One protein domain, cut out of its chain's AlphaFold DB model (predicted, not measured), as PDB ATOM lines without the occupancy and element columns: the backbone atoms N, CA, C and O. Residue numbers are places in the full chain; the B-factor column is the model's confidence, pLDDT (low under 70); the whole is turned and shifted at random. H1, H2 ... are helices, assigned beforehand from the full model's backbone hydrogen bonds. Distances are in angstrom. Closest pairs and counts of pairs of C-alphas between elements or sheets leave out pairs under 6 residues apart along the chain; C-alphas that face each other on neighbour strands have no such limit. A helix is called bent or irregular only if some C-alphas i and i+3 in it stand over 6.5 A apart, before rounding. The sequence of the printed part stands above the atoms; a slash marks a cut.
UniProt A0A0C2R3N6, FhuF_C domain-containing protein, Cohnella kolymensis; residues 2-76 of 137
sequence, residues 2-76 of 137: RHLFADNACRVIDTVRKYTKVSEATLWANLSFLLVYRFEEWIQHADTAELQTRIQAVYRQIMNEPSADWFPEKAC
ATOM      1  N   ARG A   2     148.121 213.485  41.213       92.75
ATOM      2  CA  ARG A   2     149.321 212.947  40.536       92.75
ATOM      3  C   ARG A   2     149.721 213.709  39.261       92.75
ATOM      4  O   ARG A   2     150.865 214.122  39.153       92.75
ATOM      5  N   HIS A   3     148.773 213.993  38.360       94.06
ATOM      6  CA  HIS A   3     149.063 214.764  37.142       94.06
ATOM      7  C   HIS A   3     149.608 216.173  37.428       94.06
ATOM      8  O   HIS A   3     150.509 216.642  36.745       94.06
ATOM      9  N   LEU A   4     149.102 216.853  38.460       93.88
ATOM     10  CA  LEU A   4     149.568 218.192  38.830       93.88
ATOM     11  C   LEU A   4     151.003 218.165  39.375       93.88
ATOM     12  O   LEU A   4     151.804 219.034  39.040       93.88
ATOM     13  N   PHE A   5     151.330 217.179  40.208       96.06
ATOM     14  CA  PHE A   5     152.629 217.113  40.873       96.06
ATOM     15  C   PHE A   5     153.640 216.270  40.093       96.06
ATOM     16  O   PHE A   5     154.567 216.832  39.515       96.06
ATOM     17  N   ALA A   6     153.438 214.955  40.018       95.38
ATOM     18  CA  ALA A   6     154.375 214.010  39.417       95.38
ATOM     19  C   ALA A   6     154.642 214.319  37.940       95.38
ATOM     20  O   ALA A   6     155.793 214.406  37.511       95.38
ATOM     21  N   ASP A   7     153.574 214.534  37.168       94.88
ATOM     22  CA  ASP A   7     153.693 214.702  35.719       94.88
ATOM     23  C   ASP A   7     154.042 216.150  35.318       94.88
ATOM     24  O   ASP A   7     154.455 216.378  34.182       94.88
ATOM     25  N   ASN A   8     153.921 217.122  36.236       95.69
ATOM     26  CA  ASN A   8     154.120 218.549  35.951       95.69
ATOM     27  C   ASN A   8     155.041 219.255  36.958       95.69
ATOM     28  O   ASN A   8     156.192 219.534  36.623       95.69
ATOM     29  N   ALA A   9     154.572 219.571  38.172       95.81
ATOM     30  CA  ALA A   9     155.323 220.422  39.105       95.81
ATOM     31  C   ALA A   9     156.724 219.875  39.429       95.81
ATOM     32  O   ALA A   9     157.688 220.642  39.418       95.81
ATOM     33  N   CYS A  10     156.856 218.561  39.640       96.31
ATOM     34  CA  CYS A  10     158.149 217.904  39.839       96.31
ATOM     35  C   CYS A  10     159.077 218.141  38.640       96.31
ATOM     36  O   CYS A  10     160.189 218.631  38.818       96.31
ATOM     37  N   ARG A  11     158.591 217.914  37.412       95.06
ATOM     38  CA  ARG A  11     159.380 218.102  36.182       95.06
ATOM     39  C   ARG A  11     159.827 219.547  35.984       95.06
ATOM     40  O   ARG A  11     160.971 219.791  35.596       95.06
ATOM     41  N   VAL A  12     158.943 220.506  36.255       96.06
ATOM     42  CA  VAL A  12     159.266 221.938  36.167       96.06
ATOM     43  C   VAL A  12     160.336 222.299  37.192       96.06
ATOM     44  O   VAL A  12     161.335 222.919  36.834       96.06
ATOM     45  N   ILE A  13     160.170 221.883  38.447       96.06
ATOM     46  CA  ILE A  13     161.128 222.170  39.519       96.06
ATOM     47  C   ILE A  13     162.490 221.542  39.228       96.06
ATOM     48  O   ILE A  13     163.505 222.226  39.353       96.06
ATOM     49  N   ASP A  14     162.522 220.287  38.783       94.75
ATOM     50  CA  ASP A  14     163.764 219.592  38.445       94.75
ATOM     51  C   ASP A  14     164.475 220.267  37.261       94.75
ATOM     52  O   ASP A  14     165.690 220.478  37.296       94.75
ATOM     53  N   THR A  15     163.718 220.708  36.251       96.00
ATOM     54  CA  THR A  15     164.257 221.461  35.109       96.00
ATOM     55  C   THR A  15     164.826 222.809  35.550       96.00
ATOM     56  O   THR A  15     165.974 223.130  35.243       96.00
ATOM     57  N   VAL A  16     164.072 223.598  36.320       96.06
ATOM     58  CA  VAL A  16     164.533 224.905  36.816       96.06
ATOM     59  C   VAL A  16     165.773 224.742  37.691       96.06
ATOM     60  O   VAL A  16     166.738 225.489  37.534       96.06
ATOM     61  N   ARG A  17     165.802 223.745  38.577       95.38
ATOM     62  CA  ARG A  17     166.974 223.431  39.400       95.38
ATOM     63  C   ARG A  17     168.192 223.074  38.540       95.38
ATOM     64  O   ARG A  17     169.299 223.461  38.889       95.38
ATOM     65  N   LYS A  18     168.011 222.351  37.431       95.62
ATOM     66  CA  LYS A  18     169.112 221.953  36.536       95.62
ATOM     67  C   LYS A  18     169.770 223.146  35.839       95.62
ATOM     68  O   LYS A  18     170.987 223.160  35.684       95.62
ATOM     69  N   TYR A  19     168.979 224.131  35.417       96.69
ATOM     70  CA  TYR A  19     169.470 225.282  34.645       96.69
ATOM     71  C   TYR A  19     169.746 226.532  35.486       96.69
ATOM     72  O   TYR A  19     170.308 227.505  34.988       96.69
ATOM     73  N   THR A  20     169.376 226.526  36.765       93.94
ATOM     74  CA  THR A  20     169.602 227.649  37.677       93.94
ATOM     75  C   THR A  20     170.421 227.212  38.886       93.94
ATOM     76  O   THR A  20     170.615 226.033  39.149       93.94
ATOM     77  N   LYS A  21     170.895 228.177  39.677       92.38
ATOM     78  CA  LYS A  21     171.524 227.899  40.981       92.38
ATOM     79  C   LYS A  21     170.512 227.901  42.135       92.38
ATOM     80  O   LYS A  21     170.906 227.988  43.296       92.38
ATOM     81  N   VAL A  22     169.209 227.877  41.839       94.81
ATOM     82  CA  VAL A  22     168.163 227.890  42.867       94.81
ATOM     83  C   VAL A  22     167.968 226.471  43.387       94.81
ATOM     84  O   VAL A  22     167.738 225.540  42.619       94.81
ATOM     85  N   SER A  23     168.068 226.294  44.704       94.56
ATOM     86  CA  SER A  23     167.907 224.973  45.306       94.56
ATOM     87  C   SER A  23     166.466 224.481  45.218       94.56
ATOM     88  O   SER A  23     165.517 225.252  45.359       94.56
ATOM     89  N   GLU A  24     166.308 223.168  45.074       94.62
ATOM     90  CA  GLU A  24     165.009 222.492  45.056       94.62
ATOM     91  C   GLU A  24     164.145 222.857  46.274       94.62
ATOM     92  O   GLU A  24     162.991 223.251  46.128       94.62
ATOM     93  N   ALA A  25     164.734 222.851  47.474       94.19
ATOM     94  CA  ALA A  25     164.051 223.265  48.699       94.19
ATOM     95  C   ALA A  25     163.532 224.715  48.641       94.19
ATOM     96  O   ALA A  25     162.519 225.036  49.259       94.19
ATOM     97  N   THR A  26     164.213 225.614  47.921       95.38
ATOM     98  CA  THR A  26     163.751 226.999  47.725       95.38
ATOM     99  C   THR A  26     162.571 227.060  46.768       95.38
ATOM    100  O   THR A  26     161.611 227.780  47.047       95.38
ATOM    101  N   LEU A  27     162.611 226.299  45.675       96.31
ATOM    102  CA  LEU A  27     161.519 226.232  44.702       96.31
ATOM    103  C   LEU A  27     160.245 225.682  45.355       96.31
ATOM    104  O   LEU A  27     159.207 226.342  45.329       96.31
ATOM    105  N   TRP A  28     160.348 224.546  46.047       96.69
ATOM    106  CA  TRP A  28     159.217 223.934  46.742       96.69
ATOM    107  C   TRP A  28     158.667 224.779  47.890       96.69
ATOM    108  O   TRP A  28     157.451 224.873  48.040       96.69
ATOM    109  N   ALA A  29     159.516 225.454  48.672       96.31
ATOM    110  CA  ALA A  29     159.041 226.351  49.728       96.31
ATOM    111  C   ALA A  29     158.236 227.532  49.161       96.31
ATOM    112  O   ALA A  29     157.230 227.936  49.745       96.31
ATOM    113  N   ASN A  30     158.654 228.077  48.015       96.25
ATOM    114  CA  ASN A  30     157.937 229.169  47.361       96.25
ATOM    115  C   ASN A  30     156.643 228.705  46.682       96.25
ATOM    116  O   ASN A  30     155.658 229.440  46.746       96.25
ATOM    117  N   LEU A  31     156.623 227.505  46.091       96.75
ATOM    118  CA  LEU A  31     155.401 226.886  45.572       96.75
ATOM    119  C   LEU A  31     154.404 226.606  46.704       96.75
ATOM    120  O   LEU A  31     153.244 226.988  46.607       96.75
ATOM    121  N   SER A  32     154.873 226.013  47.801       96.75
ATOM    122  CA  SER A  32     154.054 225.719  48.981       96.75
ATOM    123  C   SER A  32     153.410 226.980  49.553       96.75
ATOM    124  O   SER A  32     152.217 226.991  49.835       96.75
ATOM    125  N   PHE A  33     154.184 228.067  49.662       97.25
ATOM    126  CA  PHE A  33     153.660 229.357  50.105       97.25
ATOM    127  C   PHE A  33     152.539 229.859  49.193       97.25
ATOM    128  O   PHE A  33     151.515 230.325  49.680       97.25
ATOM    129  N   LEU A  34     152.733 229.773  47.873       96.00
ATOM    130  CA  LEU A  34     151.725 230.207  46.908       96.00
ATOM    131  C   LEU A  34     150.450 229.369  47.014       96.00
ATOM    132  O   LEU A  34     149.370 229.940  46.955       96.00
ATOM    133  N   LEU A  35     150.566 228.052  47.207       96.25
ATOM    134  CA  LEU A  35     149.406 227.189  47.421       96.25
ATOM    135  C   LEU A  35     148.630 227.620  48.667       96.25
ATOM    136  O   LEU A  35     147.444 227.904  48.552       96.25
ATOM    137  N   VAL A  36     149.289 227.741  49.825       96.00
ATOM    138  CA  VAL A  36     148.618 228.163  51.069       96.00
ATOM    139  C   VAL A  36     147.960 229.530  50.905       96.00
ATOM    140  O   VAL A  36     146.766 229.656  51.149       96.00
ATOM    141  N   TYR A  37     148.702 230.521  50.407       95.12
ATOM    142  CA  TYR A  37     148.183 231.873  50.199       95.12
ATOM    143  C   TYR A  37     146.939 231.890  49.297       95.12
ATOM    144  O   TYR A  37     145.943 232.525  49.631       95.12
ATOM    145  N   ARG A  38     146.967 231.161  48.171       95.69
ATOM    146  CA  ARG A  38     145.833 231.107  47.234       95.69
ATOM    147  C   ARG A  38     144.643 230.344  47.789       95.69
ATOM    148  O   ARG A  38     143.516 230.778  47.595       95.69
ATOM    149  N   PHE A  39     144.867 229.233  48.486       96.25
ATOM    150  CA  PHE A  39     143.770 228.497  49.105       96.25
ATOM    151  C   PHE A  39     143.093 229.312  50.205       96.25
ATOM    152  O   PHE A  39     141.869 229.324  50.257       96.25
ATOM    153  N   GLU A  40     143.847 230.030  51.038       93.25
ATOM    154  CA  GLU A  40     143.264 230.924  52.043       93.25
ATOM    155  C   GLU A  40     142.432 232.044  51.403       93.25
ATOM    156  O   GLU A  40     141.303 232.274  51.831       93.25
ATOM    157  N   GLU A  41     142.943 232.677  50.343       93.00
ATOM    158  CA  GLU A  41     142.217 233.690  49.566       93.00
ATOM    159  C   GLU A  41     140.918 233.118  48.971       93.00
ATOM    160  O   GLU A  41     139.840 233.681  49.157       93.00
ATOM    161  N   TRP A  42     140.981 231.953  48.322       96.12
ATOM    162  CA  TRP A  42     139.804 231.307  47.733       96.12
ATOM    163  C   TRP A  42     138.780 230.854  48.775       96.12
ATOM    164  O   TRP A  42     137.583 230.931  48.520       96.12
ATOM    165  N   ILE A  43     139.214 230.403  49.954       95.06
ATOM    166  CA  ILE A  43     138.310 230.039  51.057       95.06
ATOM    167  C   ILE A  43     137.601 231.281  51.607       95.06
ATOM    168  O   ILE A  43     136.425 231.199  51.961       95.06
ATOM    169  N   GLN A  44     138.298 232.415  51.695       91.62
ATOM    170  CA  GLN A  44     137.732 233.680  52.173       91.62
ATOM    171  C   GLN A  44     136.778 234.327  51.165       91.62
ATOM    172  O   GLN A  44     135.895 235.079  51.566       91.62
ATOM    173  N   HIS A  45     136.966 234.066  49.872       94.06
ATOM    174  CA  HIS A  45     136.205 234.688  48.784       94.06
ATOM    175  C   HIS A  45     135.267 233.713  48.063       94.06
ATOM    176  O   HIS A  45     134.818 233.992  46.958       94.06
ATOM    177  N   ALA A  46     134.974 232.560  48.663       96.62
ATOM    178  CA  ALA A  46     134.006 231.623  48.111       96.62
ATOM    179  C   ALA A  46     132.579 232.187  48.216       96.62
ATOM    180  O   ALA A  46     132.116 232.504  49.311       96.62
ATOM    181  N   ASP A  47     131.864 232.235  47.089       96.50
ATOM    182  CA  ASP A  47     130.501 232.788  47.012       96.50
ATOM    183  C   ASP A  47     129.461 231.960  47.787       96.50
ATOM    184  O   ASP A  47     128.414 232.468  48.187       96.50
ATOM    185  N   THR A  48     129.729 230.666  47.986       97.62
ATOM    186  CA  THR A  48     128.818 229.738  48.662       97.62
ATOM    187  C   THR A  48     129.545 228.869  49.682       97.62
ATOM    188  O   THR A  48     130.719 228.524  49.522       97.62
ATOM    189  N   ALA A  49     128.816 228.443  50.717       97.25
ATOM    190  CA  ALA A  49     129.329 227.512  51.723       97.25
ATOM    191  C   ALA A  49     129.736 226.154  51.115       97.25
ATOM    192  O   ALA A  49     130.699 225.529  51.562       97.25
ATOM    193  N   GLU A  50     129.039 225.705  50.067       97.81
ATOM    194  CA  GLU A  50     129.381 224.478  49.339       97.81
ATOM    195  C   GLU A  50     130.728 224.616  48.616       97.81
ATOM    196  O   GLU A  50     131.608 223.763  48.765       97.81
ATOM    197  N   LEU A  51     130.928 225.720  47.885       97.62
ATOM    198  CA  LEU A  51     132.193 225.998  47.212       97.62
ATOM    199  C   LEU A  51     133.333 226.122  48.226       97.62
ATOM    200  O   LEU A  51     134.388 225.513  48.039       97.62
ATOM    201  N   GLN A  52     133.104 226.838  49.329       97.94
ATOM    202  CA  GLN A  52     134.070 226.966  50.415       97.94
ATOM    203  C   GLN A  52     134.483 225.593  50.963       97.94
ATOM    204  O   GLN A  52     135.675 225.299  51.068       97.94
ATOM    205  N   THR A  53     133.505 224.726  51.242       98.00
ATOM    206  CA  THR A  53     133.730 223.359  51.734       98.00
ATOM    207  C   THR A  53     134.551 222.541  50.740       98.00
ATOM    208  O   THR A  53     135.505 221.857  51.119       98.00
ATOM    209  N   ARG A  54     134.243 222.646  49.443       97.94
ATOM    210  CA  ARG A  54     134.988 221.953  48.387       97.94
ATOM    211  C   ARG A  54     136.437 222.437  48.295       97.94
ATOM    212  O   ARG A  54     137.342 221.610  48.183       97.94
ATOM    213  N   ILE A  55     136.679 223.746  48.365       97.88
ATOM    214  CA  ILE A  55     138.038 224.312  48.345       97.88
ATOM    215  C   ILE A  55     138.823 223.843  49.578       97.88
ATOM    216  O   ILE A  55     139.964 223.406  49.442       97.88
ATOM    217  N   GLN A  56     138.205 223.856  50.763       97.19
ATOM    218  CA  GLN A  56     138.814 223.349  51.997       97.19
ATOM    219  C   GLN A  56     139.167 221.859  51.910       97.19
ATOM    220  O   GLN A  56     140.235 221.455  52.375       97.19
ATOM    221  N   ALA A  57     138.306 221.042  51.295       97.12
ATOM    222  CA  ALA A  57     138.575 219.621  51.084       97.12
ATOM    223  C   ALA A  57     139.792 219.405  50.170       97.12
ATOM    224  O   ALA A  57     140.684 218.625  50.506       97.12
ATOM    225  N   VAL A  58     139.881 220.148  49.061       96.44
ATOM    226  CA  VAL A  58     141.045 220.109  48.159       96.44
ATOM    227  C   VAL A  58     142.312 220.585  48.872       96.44
ATOM    228  O   VAL A  58     143.360 219.950  48.757       96.44
ATOM    229  N   TYR A  59     142.224 221.670  49.642       96.12
ATOM    230  CA  TYR A  59     143.346 222.192  50.417       96.12
ATOM    231  C   TYR A  59     143.884 221.155  51.409       96.12
ATOM    232  O   TYR A  59     145.088 220.895  51.438       96.12
ATOM    233  N   ARG A  60     142.993 220.508  52.174       95.06
ATOM    234  CA  ARG A  60     143.353 219.431  53.106       95.06
ATOM    235  C   ARG A  60     144.034 218.274  52.382       95.06
ATOM    236  O   ARG A  60     145.095 217.838  52.821       95.06
ATOM    237  N   GLN A  61     143.468 217.839  51.258       94.38
ATOM    238  CA  GLN A  61     144.027 216.756  50.453       94.38
ATOM    239  C   GLN A  61     145.462 217.072  50.001       94.38
ATOM    240  O   GLN A  61     146.336 216.215  50.060       94.38
ATOM    241  N   ILE A  62     145.731 218.305  49.565       94.38
ATOM    242  CA  ILE A  62     147.058 218.688  49.067       94.38
ATOM    243  C   ILE A  62     148.064 218.898  50.202       94.38
ATOM    244  O   ILE A  62     149.208 218.462  50.091       94.38
ATOM    245  N   MET A  63     147.670 219.602  51.265       92.81
ATOM    246  CA  MET A  63     148.623 220.118  52.253       92.81
ATOM    247  C   MET A  63     148.759 219.251  53.504       92.81
ATOM    248  O   MET A  63     149.819 219.277  54.130       92.81
ATOM    249  N   ASN A  64     147.719 218.496  53.869       89.75
ATOM    250  CA  ASN A  64     147.685 217.707  55.105       89.75
ATOM    251  C   ASN A  64     147.697 216.200  54.842       89.75
ATOM    252  O   ASN A  64     148.260 215.452  55.634       89.75
ATOM    253  N   GLU A  65     147.110 215.769  53.724       91.94
ATOM    254  CA  GLU A  65     147.014 214.360  53.328       91.94
ATOM    255  C   GLU A  65     147.684 214.080  51.965       91.94
ATOM    256  O   GLU A  65     147.097 213.406  51.110       91.94
ATOM    257  N   PRO A  66     148.905 214.596  51.707       92.25
ATOM    258  CA  PRO A  66     149.552 214.370  50.429       92.25
ATOM    259  C   PRO A  66     149.915 212.898  50.243       92.25
ATOM    260  O   PRO A  66     150.481 212.257  51.128       92.25
ATOM    261  N   SER A  67     149.635 212.375  49.052       93.06
ATOM    262  CA  SER A  67     150.007 211.009  48.700       93.06
ATOM    263  C   SER A  67     151.427 210.945  48.136       93.06
ATOM    264  O   SER A  67     151.848 211.805  47.357       93.06
ATOM    265  N   ALA A  68     152.171 209.903  48.512       91.25
ATOM    266  CA  ALA A  68     153.557 209.706  48.086       91.25
ATOM    267  C   ALA A  68     153.694 209.543  46.559       91.25
ATOM    268  O   ALA A  68     154.681 209.988  45.979       91.25
ATOM    269  N   ASP A  69     152.684 208.978  45.889       93.94
ATOM    270  CA  ASP A  69     152.669 208.800  44.428       93.94
ATOM    271  C   ASP A  69     152.629 210.127  43.646       93.94
ATOM    272  O   ASP A  69     152.916 210.152  42.449       93.94
ATOM    273  N   TRP A  70     152.297 211.244  44.300       95.50
ATOM    274  CA  TRP A  70     152.335 212.573  43.685       95.50
ATOM    275  C   TRP A  70     153.752 213.134  43.594       95.50
ATOM    276  O   TRP A  70     154.005 214.002  42.760       95.50
ATOM    277  N   PHE A  71     154.672 212.639  44.419       95.62
ATOM    278  CA  PHE A  71     156.058 213.092  44.490       95.62
ATOM    279  C   PHE A  71     157.008 211.907  44.291       95.62
ATOM    280  O   PHE A  71     157.794 211.595  45.190       95.62
ATOM    281  N   PRO A  72     156.937 211.222  43.132       91.38
ATOM    282  CA  PRO A  72     157.823 210.103  42.864       91.38
ATOM    283  C   PRO A  72     159.279 210.564  42.966       91.38
ATOM    284  O   PRO A  72     159.599 211.712  42.656       91.38
ATOM    285  N   GLU A  73     160.149 209.665  43.427       88.44
ATOM    286  CA  GLU A  73     161.598 209.895  43.558       88.44
ATOM    287  C   GLU A  73     162.005 210.951  44.607       88.44
ATOM    288  O   GLU A  73     163.197 211.191  44.810       88.44
ATOM    289  N   LYS A  74     161.054 211.563  45.327       88.69
ATOM    290  CA  LYS A  74     161.360 212.459  46.450       88.69
ATOM    291  C   LYS A  74     161.474 211.657  47.748       88.69
ATOM    292  O   LYS A  74     160.601 210.864  48.083       88.69
ATOM    293  N   ALA A  75     162.543 211.900  48.510       87.19
ATOM    294  CA  ALA A  75     162.785 211.231  49.796       87.19
ATOM    295  C   ALA A  75     161.732 211.576  50.866       87.19
ATOM    296  O   ALA A  75     161.495 210.804  51.792       87.19
ATOM    297  N   CYS A  76     161.108 212.746  50.746       88.44
ATOM    298  CA  CYS A  76     159.988 213.184  51.563       88.44
ATOM    299  C   CYS A  76     159.071 214.089  50.734       88.44
ATOM    300  O   CYS A  76     159.465 214.603  49.684       88.44
TER     301      CYS A  76
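AT A GLANCE: This is residues 2 to 76 of the 137 residues of the protein "FhuF_C domain-containing protein" of Cohnella kolymensis (UniProt A0A0C2R3N6). One long helix, H2, makes the base, and a shorter helix folds back over each of its ends: H3 runs nearly alongside one end, while H1 splays away from the other as a V. H1 and H3 stay apart from each other, and the closing stretch, residues 64 to 76, leads from H3 towards the first residues of H1. The printed part has 75 residues with three named helices, H1, H2 and H3 in chain order, and no named strand; the class is all helix. It is loose, with a radius of gyration of the C-alphas of 14.2 A, and elongated, spanning 43 by 23 by 17 A.

HOW THE PARTS SIT: H2, residues 24 to 44, is the longest helix. H3, residues 49 to 63, touches residues 36 to 44 of H2 alone. The two form a helical hairpin, running opposite ways at a shallow tilt of 14 degrees, and their closest C-alphas, those of Ile 43 and Gln 52, are 5.3 A apart. H1, residues 2 to 19, touches H2 with residues 13 to 17 alone, and H2 touches H1 with residues 24 to 28 alone. They also form a helical hairpin, running opposite ways at a steep tilt of 43 degrees; their closest C-alphas, those of Arg 17 and Glu 24, are 6.1 A apart. H1 and H3 are apart. In H2 and H3 every O i to N i+4 pair is within hydrogen-bond range; in H1, 10 of 14 are.

IN THESE COORDINATES: H2 measures 30.3 A from C-alpha 24 at (165.009, 222.492, 45.056) to C-alpha 44. H1 measures 24.3 A from C-alpha 2 at (149.321, 212.947, 40.536) to C-alpha 19. It is irregular, but only just: C-alphas 7 and 10 are 6.9 A apart. H3 measures 20.7 A and ends with C-alpha 63 at (148.623, 220.118, 52.253).

THE WHOLE: The two C-alphas farthest apart, those of Tyr 19 and Ala 49, are 43.7 A apart. The printed part has no cut, and both links, H1 to H2 and H2 to H3, are tight. Mean pLDDT of the printed part is 94.9, and no printed residue is under 70.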